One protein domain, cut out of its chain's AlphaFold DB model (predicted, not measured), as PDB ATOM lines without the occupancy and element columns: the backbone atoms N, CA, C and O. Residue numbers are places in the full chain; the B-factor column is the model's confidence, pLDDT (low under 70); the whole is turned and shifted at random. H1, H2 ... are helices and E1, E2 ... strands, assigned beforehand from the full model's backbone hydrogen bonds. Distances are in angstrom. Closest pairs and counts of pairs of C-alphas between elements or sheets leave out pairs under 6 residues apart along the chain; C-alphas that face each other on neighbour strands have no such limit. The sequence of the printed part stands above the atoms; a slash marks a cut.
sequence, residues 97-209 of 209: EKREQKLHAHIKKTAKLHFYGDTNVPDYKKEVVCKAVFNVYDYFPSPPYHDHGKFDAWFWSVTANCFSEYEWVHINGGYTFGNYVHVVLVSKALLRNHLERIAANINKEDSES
ATOM      1  N   GLU A  97     -28.106  46.982  17.546       87.75
ATOM      2  CA  GLU A  97     -28.348  46.643  16.138       87.75
ATOM      3  C   GLU A  97     -27.656  45.332  15.736       87.75
ATOM      4  O   GLU A  97     -28.273  44.447  15.138       87.75
ATOM      5  N   LYS A  98     -26.377  45.153  16.095       88.56
ATOM      6  CA  LYS A  98     -25.644  43.901  15.828       88.56
ATOM      7  C   LYS A  98     -26.286  42.705  16.527       88.56
ATOM      8  O   LYS A  98     -26.352  41.612  15.956       88.56
ATOM      9  N   ARG A  99     -26.743  42.894  17.764       88.44
ATOM     10  CA  ARG A  99     -27.408  41.859  18.557       88.44
ATOM     11  C   ARG A  99     -28.755  41.471  17.945       88.44
ATOM     12  O   ARG A  99     -29.011  40.278  17.777       88.44
ATOM     13  N   GLU A 100     -29.572  42.440  17.544       91.06
ATOM     14  CA  GLU A 100     -30.841  42.208  16.849       91.06
ATOM     15  C   GLU A 100     -30.638  41.505  15.510       91.06
ATOM     16  O   GLU A 100     -31.333  40.535  15.218       91.06
ATOM     17  N   GLN A 101     -29.636  41.902  14.720       91.88
ATOM     18  CA  GLN A 101     -29.297  41.218  13.468       91.88
ATOM     19  C   GLN A 101     -28.914  39.751  13.699       91.88
ATOM     20  O   GLN A 101     -29.361  38.866  12.960       91.88
ATOM     21  N   LYS A 102     -28.118  39.471  14.740       93.06
ATOM     22  CA  LYS A 102     -27.766  38.102  15.143       93.06
ATOM     23  C   LYS A 102     -29.015  37.303  15.520       93.06
ATOM     24  O   LYS A 102     -29.161  36.165  15.073       93.06
ATOM     25  N   LEU A 103     -29.915  37.894  16.306       93.25
ATOM     26  CA  LEU A 103     -31.160  37.254  16.725       93.25
ATOM     27  C   LEU A 103     -32.085  36.999  15.530       93.25
ATOM     28  O   LEU A 103     -32.571  35.886  15.357       93.25
ATOM     29  N   HIS A 104     -32.249  37.975  14.642       94.62
ATOM     30  CA  HIS A 104     -33.040  37.854  13.420       94.62
ATOM     31  C   HIS A 104     -32.532  36.714  12.519       94.62
ATOM     32  O   HIS A 104     -33.310  35.884  12.043       94.62
ATOM     33  N   ALA A 105     -31.211  36.603  12.335       94.38
ATOM     34  CA  ALA A 105     -30.605  35.496  11.595       94.38
ATOM     35  C   ALA A 105     -30.848  34.135  12.268       94.38
ATOM     36  O   ALA A 105     -31.122  33.143  11.587       94.38
ATOM     37  N   HIS A 106     -30.780  34.081  13.601       95.12
ATOM     38  CA  HIS A 106     -31.101  32.878  14.363       95.12
ATOM     39  C   HIS A 106     -32.572  32.480  14.181       95.12
ATOM     40  O   HIS A 106     -32.847  31.329  13.851       95.12
ATOM     41  N   ILE A 107     -33.511  33.419  14.335       95.94
ATOM     42  CA  ILE A 107     -34.958  33.184  14.222       95.94
ATOM     43  C   ILE A 107     -35.306  32.596  12.861       95.94
ATOM     44  O   ILE A 107     -35.954  31.555  12.794       95.94
ATOM     45  N   LYS A 108     -34.804  33.193  11.774       93.06
ATOM     46  CA  LYS A 108     -35.031  32.672  10.417       93.06
ATOM     47  C   LYS A 108     -34.526  31.242  10.226       93.06
ATOM     48  O   LYS A 108     -35.044  30.524   9.375       93.06
ATOM     49  N   LYS A 109     -33.521  30.825  10.999       93.81
ATOM     50  CA  LYS A 109     -32.946  29.480  10.936       93.81
ATOM     51  C   LYS A 109     -33.683  28.470  11.820       93.81
ATOM     52  O   LYS A 109     -33.726  27.296  11.459       93.81
ATOM     53  N   THR A 110     -34.191  28.878  12.984       93.44
ATOM     54  CA  THR A 110     -34.638  27.937  14.030       93.44
ATOM     55  C   THR A 110     -36.125  28.006  14.361       93.44
ATOM     56  O   THR A 110     -36.651  27.044  14.929       93.44
ATOM     57  N   ALA A 111     -36.817  29.093  14.010       94.88
ATOM     58  CA  ALA A 111     -38.234  29.239  14.301       94.88
ATOM     59  C   ALA A 111     -39.073  28.202  13.545       94.88
ATOM     60  O   ALA A 111     -38.842  27.896  12.374       94.88
ATOM     61  N   LYS A 112     -40.082  27.666  14.230       95.94
ATOM     62  CA  LYS A 112     -41.050  26.725  13.671       95.94
ATOM     63  C   LYS A 112     -42.368  27.445  13.434       95.94
ATOM     64  O   LYS A 112     -43.009  27.873  14.393       95.94
ATOM     65  N   LEU A 113     -42.770  27.540  12.168       93.50
ATOM     66  CA  LEU A 113     -44.076  28.055  11.762       93.50
ATOM     67  C   LEU A 113     -45.037  26.890  11.520       93.50
ATOM     68  O   LEU A 113     -44.764  25.998  10.717       93.50
ATOM     69  N   HIS A 114     -46.169  26.912  12.214       92.62
ATOM     70  CA  HIS A 114     -47.270  25.979  12.025       92.62
ATOM     71  C   HIS A 114     -48.467  26.727  11.451       92.62
ATOM     72  O   HIS A 114     -48.991  27.638  12.091       92.62
ATOM     73  N   PHE A 115     -48.888  26.327  10.255       90.62
ATOM     74  CA  PHE A 115     -50.023  26.908   9.550       90.62
ATOM     75  C   PHE A 115     -51.284  26.082   9.804       90.62
ATOM     76  O   PHE A 115     -51.249  24.851   9.747       90.62
ATOM     77  N   TYR A 116     -52.391  26.770  10.050       85.06
ATOM     78  CA  TYR A 116     -53.730  26.213  10.175       85.06
ATOM     79  C   TYR A 116     -54.619  26.812   9.071       85.06
ATOM     80  O   TYR A 116     -54.425  27.953   8.649       85.06
ATOM     81  N   GLY A 117     -55.588  26.038   8.580       74.75
ATOM     82  CA  GLY A 117     -56.519  26.491   7.540       74.75
ATOM     83  C   GLY A 117     -55.971  26.427   6.107       74.75
ATOM     84  O   GLY A 117     -55.037  25.682   5.810       74.75
ATOM     85  N   ASP A 118     -56.614  27.168   5.200       76.00
ATOM     86  CA  ASP A 118     -56.318  27.166   3.762       76.00
ATOM     87  C   ASP A 118     -55.016  27.920   3.450       76.00
ATOM     88  O   ASP A 118     -54.889  29.116   3.709       76.00
ATOM     89  N   THR A 119     -54.046  27.237   2.843       71.19
ATOM     90  CA  THR A 119     -52.751  27.821   2.466       71.19
ATOM     91  C   THR A 119     -52.831  28.793   1.286       71.19
ATOM     92  O   THR A 119     -51.845  29.481   1.017       71.19
ATOM     93  N   ASN A 120     -53.973  28.864   0.593       80.88
ATOM     94  CA  ASN A 120     -54.189  29.716  -0.580       80.88
ATOM     95  C   ASN A 120     -54.631  31.148  -0.240       80.88
ATOM     96  O   ASN A 120     -54.776  31.973  -1.143       80.88
ATOM     97  N   VAL A 121     -54.851  31.474   1.038       82.31
ATOM     98  CA  VAL A 121     -55.144  32.853   1.458       82.31
ATOM     99  C   VAL A 121     -53.852  33.674   1.596       82.31
ATOM    100  O   VAL A 121     -52.791  33.102   1.849       82.31
ATOM    101  N   PRO A 122     -53.907  35.012   1.465       84.31
ATOM    102  CA  PRO A 122     -52.749  35.871   1.718       84.31
ATOM    103  C   PRO A 122     -52.175  35.692   3.133       84.31
ATOM    104  O   PRO A 122     -52.943  35.497   4.074       84.31
ATOM    105  N   ASP A 123     -50.853  35.827   3.293       82.50
ATOM    106  CA  ASP A 123     -50.138  35.546   4.554       82.50
ATOM    107  C   ASP A 123     -50.730  36.267   5.771       82.50
ATOM    108  O   ASP A 123     -51.000  35.627   6.784       82.50
ATOM    109  N   TYR A 124     -51.093  37.544   5.638       81.00
ATOM    110  CA  TYR A 124     -51.703  38.330   6.721       81.00
ATOM    111  C   TYR A 124     -53.051  37.780   7.238       81.00
ATOM    112  O   TYR A 124     -53.502  38.162   8.317       81.00
ATOM    113  N   LYS A 125     -53.710  36.882   6.488       81.75
ATOM    114  CA  LYS A 125     -54.953  36.191   6.883       81.75
ATOM    115  C   LYS A 125     -54.728  34.758   7.357       81.75
ATOM    116  O   LYS A 125     -55.694  34.118   7.770       81.75
ATOM    117  N   LYS A 126     -53.502  34.235   7.286       86.25
ATOM    118  CA  LYS A 126     -53.216  32.854   7.678       86.25
ATOM    119  C   LYS A 126     -53.293  32.697   9.193       86.25
ATOM    120  O   LYS A 126     -52.813  33.525   9.974       86.25
ATOM    121  N   GLU A 127     -53.880  31.588   9.615       91.25
ATOM    122  CA  GLU A 127     -53.836  31.146  11.001       91.25
ATOM    123  C   GLU A 127     -52.458  30.520  11.249       91.25
ATOM    124  O   GLU A 127     -52.144  29.467  10.697       91.25
ATOM    125  N   VAL A 128     -51.596  31.179  12.025       91.62
ATOM    126  CA  VAL A 128     -50.193  30.769  12.183       91.62
ATOM    127  C   VAL A 128     -49.796  30.771  13.647       91.62
ATOM    128  O   VAL A 128     -50.150  31.680  14.400       91.62
ATOM    129  N   VAL A 129     -49.025  29.759  14.035       92.25
ATOM    130  CA  VAL A 129     -48.295  29.723  15.301       92.25
ATOM    131  C   VAL A 129     -46.801  29.698  15.006       92.25
ATOM    132  O   VAL A 129     -46.314  28.771  14.359       92.25
ATOM    133  N   CYS A 130     -46.070  30.691  15.504       93.25
ATOM    134  CA  CYS A 130     -44.612  30.720  15.489       93.25
ATOM    135  C   CYS A 130     -44.076  30.265  16.844       93.25
ATOM    136  O   CYS A 130     -44.560  30.717  17.880       93.25
ATOM    137  N   LYS A 131     -43.076  29.383  16.848       94.50
ATOM    138  CA  LYS A 131     -42.346  28.978  18.055       94.50
ATOM    139  C   LYS A 131     -40.852  29.156  17.849       94.50
ATOM    140  O   LYS A 131     -40.297  28.577  16.914       94.50
ATOM    141  N   ALA A 132     -40.199  29.876  18.750       93.69
ATOM    142  CA  ALA A 132     -38.753  30.041  18.775       93.69
ATOM    143  C   ALA A 132     -38.225  29.889  20.207       93.69
ATOM    144  O   ALA A 132     -38.940  30.150  21.174       93.69
ATOM    145  N   VAL A 133     -36.992  29.404  20.341       93.38
ATOM    146  CA  VAL A 133     -36.339  29.191  21.638       93.38
ATOM    147  C   VAL A 133     -34.922  29.730  21.550       93.38
ATOM    148  O   VAL A 133     -34.201  29.400  20.609       93.38
ATOM    149  N   PHE A 134     -34.527  30.531  22.531       91.69
ATOM    150  CA  PHE A 134     -33.244  31.228  22.553       91.69
ATOM    151  C   PHE A 134     -32.537  30.970  23.869       91.69
ATOM    152  O   PHE A 134     -33.184  30.986  24.907       91.69
ATOM    153  N   ASN A 135     -31.221  30.775  23.845       90.19
ATOM    154  CA  ASN A 135     -30.419  30.887  25.057       90.19
ATOM    155  C   ASN A 135     -30.076  32.368  25.267       90.19
ATOM    156  O   ASN A 135     -29.515  32.998  24.370       90.19
ATOM    157  N   VAL A 136     -30.408  32.929  26.429       85.75
ATOM    158  CA  VAL A 136     -30.189  34.353  26.737       85.75
ATOM    159  C   VAL A 136     -28.707  34.718  26.631       85.75
ATOM    160  O   VAL A 136     -28.372  35.763  26.071       85.75
ATOM    161  N   TYR A 137     -27.815  33.818  27.052       84.88
ATOM    162  CA  TYR A 137     -26.366  34.036  27.028       84.88
ATOM    163  C   TYR A 137     -25.774  34.128  25.616       84.88
ATOM    164  O   TYR A 137     -24.668  34.635  25.439       84.88
ATOM    165  N   ASP A 138     -26.502  33.692  24.583       88.25
ATOM    166  CA  ASP A 138     -26.060  33.890  23.201       88.25
ATOM    167  C   ASP A 138     -26.151  35.368  22.779       88.25
ATOM    168  O   ASP A 138     -25.525  35.762  21.790       88.25
ATOM    169  N   TYR A 139     -26.923  36.188  23.498       85.94
ATOM    170  CA  TYR A 139     -27.217  37.580  23.142       85.94
ATOM    171  C   TYR A 139     -26.789  38.569  24.224       85.94
ATOM    172  O   TYR A 139     -26.351  39.670  23.888       85.94
ATOM    173  N   PHE A 140     -26.847  38.164  25.491       80.00
ATOM    174  CA  PHE A 140     -26.497  38.976  26.650       80.00
ATOM    175  C   PHE A 140     -25.302  38.337  27.382       80.00
ATOM    176  O   PHE A 140     -25.431  37.205  27.846       80.00
ATOM    177  N   PRO A 141     -24.137  39.012  27.470       70.69
ATOM    178  CA  PRO A 141     -22.949  38.487  28.155       70.69
ATOM    179  C   PRO A 141     -23.198  38.205  29.640       70.69
ATOM    180  O   PRO A 141     -22.764  37.176  30.155       70.69
ATOM    181  N   SER A 142     -23.949  39.092  30.292       68.00
ATOM    182  CA  SER A 142     -24.556  38.892  31.600       68.00
ATOM    183  C   SER A 142     -26.052  39.174  31.453       68.00
ATOM    184  O   SER A 142     -26.410  40.277  31.045       68.00
ATOM    185  N   PRO A 143     -26.954  38.204  31.684       60.41
ATOM    186  CA  PRO A 143     -28.380  38.486  31.682       60.41
ATOM    187  C   PRO A 143     -28.692  39.405  32.870       60.41
ATOM    188  O   PRO A 143     -28.331  39.062  33.998       60.41
ATOM    189  N   PRO A 144     -29.368  40.542  32.662       55.50
ATOM    190  CA  PRO A 144     -29.810  41.384  33.763       55.50
ATOM    191  C   PRO A 144     -30.780  40.593  34.636       55.50
ATOM    192  O   PRO A 144     -31.910  40.291  34.253       55.50
ATOM    193  N   TYR A 145     -30.305  40.201  35.815       51.72
ATOM    194  CA  TYR A 145     -31.012  39.316  36.742       51.72
ATOM    195  C   TYR A 145     -32.296  39.942  37.321       51.72
ATOM    196  O   TYR A 145     -33.006  39.286  38.084       51.72
ATOM    197  N   HIS A 146     -32.615  41.192  36.969       51.81
ATOM    198  CA  HIS A 146     -33.643  41.987  37.634       51.81
ATOM    199  C   HIS A 146     -34.863  42.349  36.775       51.81
ATOM    200  O   HIS A 146     -35.834  42.852  37.336       51.81
ATOM    201  N   ASP A 147     -34.902  42.018  35.475       62.47
ATOM    202  CA  ASP A 147     -36.078  42.332  34.643       62.47
ATOM    203  C   ASP A 147     -36.360  41.305  33.528       62.47
ATOM    204  O   ASP A 147     -36.270  41.589  32.333       62.47
ATOM    205  N   HIS A 148     -36.749  40.086  33.922       64.31
ATOM    206  CA  HIS A 148     -37.197  39.035  32.990       64.31
ATOM    207  C   HIS A 148     -38.275  39.515  31.997       64.31
ATOM    208  O   HIS A 148     -38.308  39.047  30.858       64.31
ATOM    209  N   GLY A 149     -39.112  40.485  32.391       65.94
ATOM    210  CA  GLY A 149     -40.162  41.046  31.541       65.94
ATOM    211  C   GLY A 149     -39.617  41.807  30.331       65.94
ATOM    212  O   GLY A 149     -40.127  41.631  29.223       65.94
ATOM    213  N   LYS A 150     -38.550  42.599  30.505       70.81
ATOM    214  CA  LYS A 150     -37.901  43.323  29.398       70.81
ATOM    215  C   LYS A 150     -37.237  42.385  28.383       70.81
ATOM    216  O   LYS A 150     -37.348  42.636  27.182       70.81
ATOM    217  N   PHE A 151     -36.610  41.286  28.821       75.25
ATOM    218  CA  PHE A 151     -36.020  40.299  27.894       75.25
ATOM    219  C   PHE A 151     -37.083  39.589  27.076       75.25
ATOM    220  O   PHE A 151     -36.979  39.546  25.848       75.25
ATOM    221  N   ASP A 152     -38.114  39.066  27.742       79.94
ATOM    222  CA  ASP A 152     -39.204  38.356  27.078       79.94
ATOM    223  C   ASP A 152     -39.876  39.264  26.032       79.94
ATOM    224  O   ASP A 152     -40.123  38.827  24.905       79.94
ATOM    225  N   ALA A 153     -40.081  40.547  26.360       81.75
ATOM    226  CA  ALA A 153     -40.617  41.546  25.439       81.75
ATOM    227  C   ALA A 153     -39.694  41.817  24.239       81.75
ATOM    228  O   ALA A 153     -40.172  41.876  23.103       81.75
ATOM    229  N   TRP A 154     -38.379  41.940  24.451       86.56
ATOM    230  CA  TRP A 154     -37.423  42.147  23.359       86.56
ATOM    231  C   TRP A 154     -37.359  40.936  22.416       86.56
ATOM    232  O   TRP A 154     -37.528  41.094  21.206       86.56
ATOM    233  N   PHE A 155     -37.218  39.713  22.945       90.00
ATOM    234  CA  PHE A 155     -37.230  38.493  22.127       90.00
ATOM    235  C   PHE A 155     -38.556  38.324  21.376       90.00
ATOM    236  O   PHE A 155     -38.549  37.940  20.202       90.00
ATOM    237  N   TRP A 156     -39.689  38.628  22.017       90.94
ATOM    238  CA  TRP A 156     -41.000  38.623  21.370       90.94
ATOM    239  C   TRP A 156     -41.052  39.624  20.211       90.94
ATOM    240  O   TRP A 156     -41.400  39.232  19.098       90.94
ATOM    241  N   SER A 157     -40.634  40.873  20.441       90.19
ATOM    242  CA  SER A 157     -40.654  41.956  19.447       90.19
ATOM    243  C   SER A 157     -39.803  41.617  18.225       90.19
ATOM    244  O   SER A 157     -40.291  41.641  17.093       90.19
ATOM    245  N   VAL A 158     -38.553  41.192  18.434       92.00
ATOM    246  CA  VAL A 158     -37.659  40.819  17.330       92.00
ATOM    247  C   VAL A 158     -38.209  39.605  16.570       92.00
ATOM    248  O   VAL A 158     -38.162  39.582  15.340       92.00
ATOM    249  N   THR A 159     -38.794  38.619  17.263       92.38
ATOM    250  CA  THR A 159     -39.435  37.455  16.617       92.38
ATOM    251  C   THR A 159     -40.660  37.844  15.801       92.38
ATOM    252  O   THR A 159     -40.816  37.354  14.682       92.38
ATOM    253  N   ALA A 160     -41.505  38.738  16.309       91.44
ATOM    254  CA  ALA A 160     -42.662  39.247  15.583       91.44
ATOM    255  C   ALA A 160     -42.233  40.009  14.319       91.44
ATOM    256  O   ALA A 160     -42.774  39.764  13.240       91.44
ATOM    257  N   ASN A 161     -41.200  40.848  14.427       92.19
ATOM    258  CA  ASN A 161     -40.653  41.624  13.312       92.19
ATOM    259  C   ASN A 161     -39.991  40.753  12.233       92.19
ATOM    260  O   ASN A 161     -40.049  41.103  11.057       92.19
ATOM    261  N   CYS A 162     -39.408  39.598  12.591       93.56
ATOM    262  CA  CYS A 162     -38.875  38.637  11.609       93.56
ATOM    263  C   CYS A 162     -39.931  38.134  10.618       93.56
ATOM    264  O   CYS A 162     -39.574  37.697   9.523       93.56
ATOM    265  N   PHE A 163     -41.197  38.149  11.036       91.88
ATOM    266  CA  PHE A 163     -42.343  37.603  10.319       91.88
ATOM    267  C   PHE A 163     -43.467  38.648  10.258       91.88
ATOM    268  O   PHE A 163     -44.613  38.388  10.636       91.88
ATOM    269  N   SER A 164     -43.110  39.867   9.840       90.75
ATOM    270  CA  SER A 164     -44.001  41.034   9.779       90.75
ATOM    271  C   SER A 164     -45.169  40.887   8.797       90.75
ATOM    272  O   SER A 164     -46.098  41.689   8.812       90.75
ATOM    273  N   GLU A 165     -45.135  39.879   7.925       90.06
ATOM    274  CA  GLU A 165     -46.227  39.538   7.015       90.06
ATOM    275  C   GLU A 165     -47.474  38.990   7.734       90.06
ATOM    276  O   GLU A 165     -48.551  38.955   7.137       90.06
ATOM    277  N   TYR A 166     -47.352  38.600   9.010       90.31
ATOM    278  CA  TYR A 166     -48.469  38.179   9.855       90.31
ATOM    279  C   TYR A 166     -48.788  39.225  10.922       90.31
ATOM    280  O   TYR A 166     -47.905  39.839  11.518       90.31
ATOM    281  N   GLU A 167     -50.073  39.363  11.246       90.69
ATOM    282  CA  GLU A 167     -50.483  40.118  12.427       90.69
ATOM    283  C   GLU A 167     -50.475  39.223  13.667       90.69
ATOM    284  O   GLU A 167     -51.287  38.300  13.783       90.69
ATOM    285  N   TRP A 168     -49.603  39.527  14.623       91.00
ATOM    286  CA  TRP A 168     -49.485  38.786  15.877       91.00
ATOM    287  C   TRP A 168     -50.432  39.320  16.957       91.00
ATOM    288  O   TRP A 168     -50.731  40.516  17.023       91.00
ATOM    289  N   VAL A 169     -50.928  38.431  17.819       87.62
ATOM    290  CA  VAL A 169     -51.622  38.831  19.046       87.62
ATOM    291  C   VAL A 169     -50.570  39.252  20.066       87.62
ATOM    292  O   VAL A 169     -49.657  38.486  20.370       87.62
ATOM    293  N   HIS A 170     -50.725  40.451  20.623       74.25
ATOM    294  CA  HIS A 170     -49.872  40.943  21.698       74.25
ATOM    295  C   HIS A 170     -50.273  40.301  23.034       74.25
ATOM    296  O   HIS A 170     -50.905  40.912  23.892       74.25
ATOM    297  N   ILE A 171     -49.953  39.022  23.177       66.19
ATOM    298  CA  ILE A 171     -49.963  38.299  24.449       66.19
ATOM    299  C   ILE A 171     -48.500  38.265  24.895       66.19
ATOM    300  O   ILE A 171     -47.642  38.123  24.022       66.19
ATOM    301  N   ASN A 172     -48.196  38.369  26.195       62.22
ATOM    302  CA  ASN A 172     -46.863  38.045  26.733       62.22
ATOM    303  C   ASN A 172     -46.544  36.571  26.414       62.22
ATOM    304  O   ASN A 172     -46.766  35.678  27.223       62.22
ATOM    305  N   GLY A 173     -46.144  36.310  25.171       62.41
ATOM    306  CA  GLY A 173     -45.932  34.984  24.598       62.41
ATOM    307  C   GLY A 173     -44.482  34.533  24.709       62.41
ATOM    308  O   GLY A 173     -44.163  33.428  24.280       62.41
ATOM    309  N   GLY A 174     -43.619  35.396  25.250       71.56
ATOM    310  CA  GLY A 174     -42.315  35.039  25.781       71.56
ATOM    311  C   GLY A 174     -42.464  34.526  27.211       71.56
ATOM    312  O   GLY A 174     -43.185  35.132  28.000       71.56
ATOM    313  N   TYR A 175     -41.813  33.415  27.537       82.62
ATOM    314  CA  TYR A 175     -41.546  33.048  28.923       82.62
ATOM    315  C   TYR A 175     -40.125  32.513  29.055       82.62
ATOM    316  O   TYR A 175     -39.642  31.760  28.202       82.62
ATOM    317  N   THR A 176     -39.473  32.870  30.154       84.44
ATOM    318  CA  THR A 176     -38.143  32.367  30.489       84.44
ATOM    319  C   THR A 176     -38.229  31.097  31.346       84.44
ATOM    320  O   THR A 176     -38.957  31.042  32.337       84.44
ATOM    321  N   PHE A 177     -37.456  30.068  30.995       83.81
ATOM    322  CA  PHE A 177     -37.229  28.875  31.814       83.81
ATOM    323  C   PHE A 177     -35.726  28.578  31.896       83.81
ATOM    324  O   PHE A 177     -35.088  28.186  30.915       83.81
ATOM    325  N   GLY A 178     -35.141  28.779  33.080       85.12
ATOM    326  CA  GLY A 178     -33.689  28.750  33.250       85.12
ATOM    327  C   GLY A 178     -33.020  29.819  32.382       85.12
ATOM    328  O   GLY A 178     -33.379  30.988  32.455       85.12
ATOM    329  N   ASN A 179     -32.087  29.404  31.525       86.50
ATOM    330  CA  ASN A 179     -31.351  30.302  30.627       86.50
ATOM    331  C   ASN A 179     -32.025  30.480  29.257       86.50
ATOM    332  O   ASN A 179     -31.417  31.048  28.351       86.50
ATOM    333  N   TYR A 180     -33.231  29.937  29.074       89.00
ATOM    334  CA  TYR A 180     -33.891  29.891  27.778       89.00
ATOM    335  C   TYR A 180     -35.155  30.738  27.753       89.00
ATOM    336  O   TYR A 180     -36.017  30.591  28.614       89.00
ATOM    337  N   VAL A 181     -35.289  31.566  26.720       89.50
ATOM    338  CA  VAL A 181     -36.517  32.297  26.406       89.50
ATOM    339  C   VAL A 181     -37.276  31.522  25.345       89.50
ATOM    340  O   VAL A 181     -36.751  31.224  24.270       89.50
ATOM    341  N   HIS A 182     -38.524  31.197  25.649       91.19
ATOM    342  CA  HIS A 182     -39.452  30.541  24.748       91.19
ATOM    343  C   HIS A 182     -40.438  31.574  24.225       91.19
ATOM    344  O   HIS A 182     -41.258  32.075  24.985       91.19
ATOM    345  N   VAL A 183     -40.389  31.859  22.927       91.88
ATOM    346  CA  VAL A 183     -41.348  32.746  22.267       91.88
ATOM    347  C   VAL A 183     -42.369  31.914  21.509       91.88
ATOM    348  O   VAL A 183     -42.022  31.094  20.653       91.88
ATOM    349  N   VAL A 184     -43.642  32.154  21.804       91.94
ATOM    350  CA  VAL A 184     -44.783  31.626  21.065       91.94
ATOM    351  C   VAL A 184     -45.626  32.793  20.565       91.94
ATOM    352  O   VAL A 184     -46.219  33.523  21.357       91.94
ATOM    353  N   LEU A 185     -45.701  32.955  19.245       92.38
ATOM    354  CA  LEU A 185     -46.576  33.935  18.607       92.38
ATOM    355  C   LEU A 185     -47.784  33.230  18.008       92.38
ATOM    356  O   LEU A 185     -47.657  32.185  17.371       92.38
ATOM    357  N   VAL A 186     -48.952  33.832  18.187       91.50
ATOM    358  CA  VAL A 186     -50.222  33.377  17.618       91.50
ATOM    359  C   VAL A 186     -50.742  34.482  16.715       91.50
ATOM    360  O   VAL A 186     -50.781  35.640  17.136       91.50
ATOM    361  N   SER A 187     -51.118  34.159  15.477       92.44
ATOM    362  CA  SER A 187     -51.678  35.163  14.576       92.44
ATOM    363  C   SER A 187     -53.084  35.582  15.022       92.44
ATOM    364  O   SER A 187     -53.867  34.778  15.539       92.44
ATOM    365  N   LYS A 188     -53.448  36.849  14.801       91.44
ATOM    366  CA  LYS A 188     -54.797  37.358  15.101       91.44
ATOM    367  C   LYS A 188     -55.884  36.612  14.333       91.44
ATOM    368  O   LYS A 188     -56.998  36.493  14.836       91.44
ATOM    369  N   ALA A 189     -55.573  36.115  13.135       88.69
ATOM    370  CA  ALA A 189     -56.494  35.305  12.346       88.69
ATOM    371  C   ALA A 189     -56.864  34.005  13.075       88.69
ATOM    372  O   ALA A 189     -58.047  33.691  13.192       88.69
ATOM    373  N   LEU A 190     -55.875  33.305  13.651       87.44
ATOM    374  CA  LEU A 190     -56.120  32.088  14.431       87.44
ATOM    375  C   LEU A 190     -57.003  32.379  15.649       87.44
ATOM    376  O   LEU A 190     -57.975  31.663  15.896       87.44
ATOM    377  N   LEU A 191     -56.708  33.459  16.382       87.62
ATOM    378  CA  LEU A 191     -57.511  33.853  17.541       87.62
ATOM    379  C   LEU A 191     -58.956  34.189  17.146       87.62
ATOM    380  O   LEU A 191     -59.890  33.703  17.780       87.62
ATOM    381  N   ARG A 192     -59.150  34.976  16.085       87.50
ATOM    382  CA  ARG A 192     -60.480  35.347  15.587       87.50
ATOM    383  C   ARG A 192     -61.306  34.116  15.230       87.50
ATOM    384  O   ARG A 192     -62.399  33.945  15.758       87.50
ATOM    385  N   ASN A 193     -60.745  33.221  14.423       84.25
ATOM    386  CA  ASN A 193     -61.444  32.016  13.980       84.25
ATOM    387  C   ASN A 193     -61.707  31.047  15.143       84.25
ATOM    388  O   ASN A 193     -62.653  30.259  15.108       84.25
ATOM    389  N   HIS A 194     -60.871  31.054  16.184       85.81
ATOM    390  CA  HIS A 194     -61.140  30.303  17.410       85.81
ATOM    391  C   HIS A 194     -62.337  30.880  18.184       85.81
ATOM    392  O   HIS A 194     -63.236  30.127  18.555       85.81
ATOM    393  N   LEU A 195     -62.392  32.203  18.364       87.62
ATOM    394  CA  LEU A 195     -63.498  32.882  19.050       87.62
ATOM    395  C   LEU A 195     -64.829  32.739  18.299       87.62
ATOM    396  O   LEU A 195     -65.852  32.466  18.921       87.62
ATOM    397  N   GLU A 196     -64.819  32.849  16.970       88.06
ATOM    398  CA  GLU A 196     -66.010  32.639  16.134       88.06
ATOM    399  C   GLU A 196     -66.562  31.212  16.271       88.06
ATOM    400  O   GLU A 196     -67.774  31.022  16.376       88.06
ATOM    401  N   ARG A 197     -65.682  30.201  16.346       86.88
ATOM    402  CA  ARG A 197     -66.081  28.804  16.590       86.88
ATOM    403  C   ARG A 197     -66.717  28.613  17.966       86.88
ATOM    404  O   ARG A 197     -67.712  27.903  18.068       86.88
ATOM    405  N   ILE A 198     -66.170  29.245  19.004       86.62
ATOM    406  CA  ILE A 198     -66.752  29.206  20.354       86.62
ATOM    407  C   ILE A 198     -68.146  29.843  20.344       86.62
ATOM    408  O   ILE A 198     -69.100  29.219  20.800       86.62
ATOM    409  N   ALA A 199     -68.287  31.039  19.768       87.56
ATOM    410  CA  ALA A 199     -69.569  31.740  19.692       87.56
ATOM    411  C   ALA A 199     -70.633  30.934  18.925       87.56
ATOM    412  O   ALA A 199     -71.783  30.856  19.351       87.56
ATOM    413  N   ALA A 200     -70.251  30.288  17.820       86.62
ATOM    414  CA  ALA A 200     -71.153  29.436  17.050       86.62
ATOM    415  C   ALA A 200     -71.632  28.201  17.832       86.62
ATOM    416  O   ALA A 200     -72.758  27.758  17.621       86.62
ATOM    417  N   ASN A 201     -70.800  27.644  18.716       84.38
ATOM    418  CA  ASN A 201     -71.179  26.504  19.550       84.38
ATOM    419  C   ASN A 201     -72.117  26.917  20.691       84.38
ATOM    420  O   ASN A 201     -73.115  26.240  20.902       84.38
ATOM    421  N   ILE A 202     -71.861  28.058  21.340       82.12
ATOM    422  CA  ILE A 202     -72.744  28.606  22.385       82.12
ATOM    423  C   ILE A 202     -74.154  28.845  21.821       82.12
ATOM    424  O   ILE A 202     -75.140  28.373  22.374       82.12
ATOM    425  N   ASN A 203     -74.250  29.484  20.652       78.88
ATOM    426  CA  ASN A 203     -75.543  29.769  20.021       78.88
ATOM    427  C   ASN A 203     -76.319  28.509  19.592       78.88
ATOM    428  O   ASN A 203     -77.533  28.580  19.418       78.88
ATOM    429  N   LYS A 204     -75.640  27.373  19.375       73.31
ATOM    430  CA  LYS A 204     -76.309  26.099  19.077       73.31
ATOM    431  C   LYS A 204     -76.932  25.491  20.328       73.31
ATOM    432  O   LYS A 204     -78.080  25.063  20.260       73.31
ATOM    433  N   GLU A 205     -76.218  25.510  21.449       71.12
ATOM    434  CA  GLU A 205     -76.708  24.989  22.732       71.12
ATOM    435  C   GLU A 205     -77.946  25.765  23.229       71.12
ATOM    436  O   GLU A 205     -78.913  25.153  23.683       71.12
ATOM    437  N   ASP A 206     -77.983  27.086  23.028       65.38
ATOM    438  CA  ASP A 206     -79.148  27.924  23.363       65.38
ATOM    439  C   ASP A 206     -80.361  27.686  22.444       65.38
ATOM    440  O   ASP A 206     -81.496  27.946  22.832       65.38
ATOM    441  N   SER A 207     -80.142  27.201  21.216       63.41
ATOM    442  CA  SER A 207     -81.220  26.906  20.257       63.41
ATOM    443  C   SER A 207     -81.821  25.503  20.400       63.41
ATOM    444  O   SER A 207     -82.871  25.223  19.818       63.41
ATOM    445  N   GLU A 208     -81.151  24.627  21.153       60.97
ATOM    446  CA  GLU A 208     -81.568  23.248  21.443       60.97
ATOM    447  C   GLU A 208     -82.156  23.090  22.865       60.97
ATOM    448  O   GLU A 208     -82.553  21.983  23.239       60.97
ATOM    449  N   SER A 209     -82.240  24.189  23.629       52.44
ATOM    450  CA  SER A 209     -82.804  24.288  24.990       52.44
ATOM    451  C   SER A 209     -84.218  24.874  24.991       52.44
ATOM    452  O   SER A 209     -85.050  24.397  25.800       52.44
TER     453      SER A 209
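This is residues 97 to 209 of the 209 residues of an uncharacterized protein of uncultured delta proteobacterium (UniProt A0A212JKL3). H2 slants over one face of a twisted four-stranded sheet, H1 packs on the end of H2, and H3 leaves the sheet as a long arm; residues 195 to 209, of which 195 to 207 belong to H3, stick out. The printed part has 113 residues, with three named helices and four named strands in the order H1 E1 E2 H2 E3 E4 H3; the sheet, E1 E2 E4 E3, is antiparallel. The class is mixed, the whole loose with a radius of gyration of the C-alphas of 17.3 A, spanning 61 by 33 by 17 A.

H1, residues 97 to 110, precedes E1, residues 112 to 116, in a hairpin with E2, residues 127 to 135; N 114 and O 129 are 2.8 A apart, within hydrogen-bond range. H2, residues 148 to 162, touches H1 with residues 158 to 162 alone; their closest C-alphas, His 104 and Cys 162, are 6.2 A apart. E3, residues 174 to 177, and E4, residues 180 to 186, form a hairpin, with N 175 and O 182 2.9 A apart; between E2 and E4, N 132 and O 183 are 2.9 A apart. E2, H2 and E3 form a split strand-helix-strand unit, E4 between its strands, with a right-handed crossover. H1 and H2 on one face of the sheet make two layers; H2's height over the sheet is 8.2 A. H3, residues 188 to 207, only grazes the sheet, with residues 188 to 194, and is apart from H1 and H2. In H1, H2 and H3 every O i to N i+4 pair is within hydrogen-bond range.

From first to last C-alpha, H1 measures 19.8 A, beginning at (-28.348, 46.643, 16.138), E2 27.3 A, H2 21.5 A, and H3 28.9 A, ending at (-81.220, 26.906, 20.257).

The two C-alphas farthest apart, Pro 141 and Ser 209, are 61.6 A apart. The printed part has no cut; the links E2 to H2 and H2 to E3 are long. The pLDDT is under 70 at residues 142 to 149, 171 to 173 and 206 to 209.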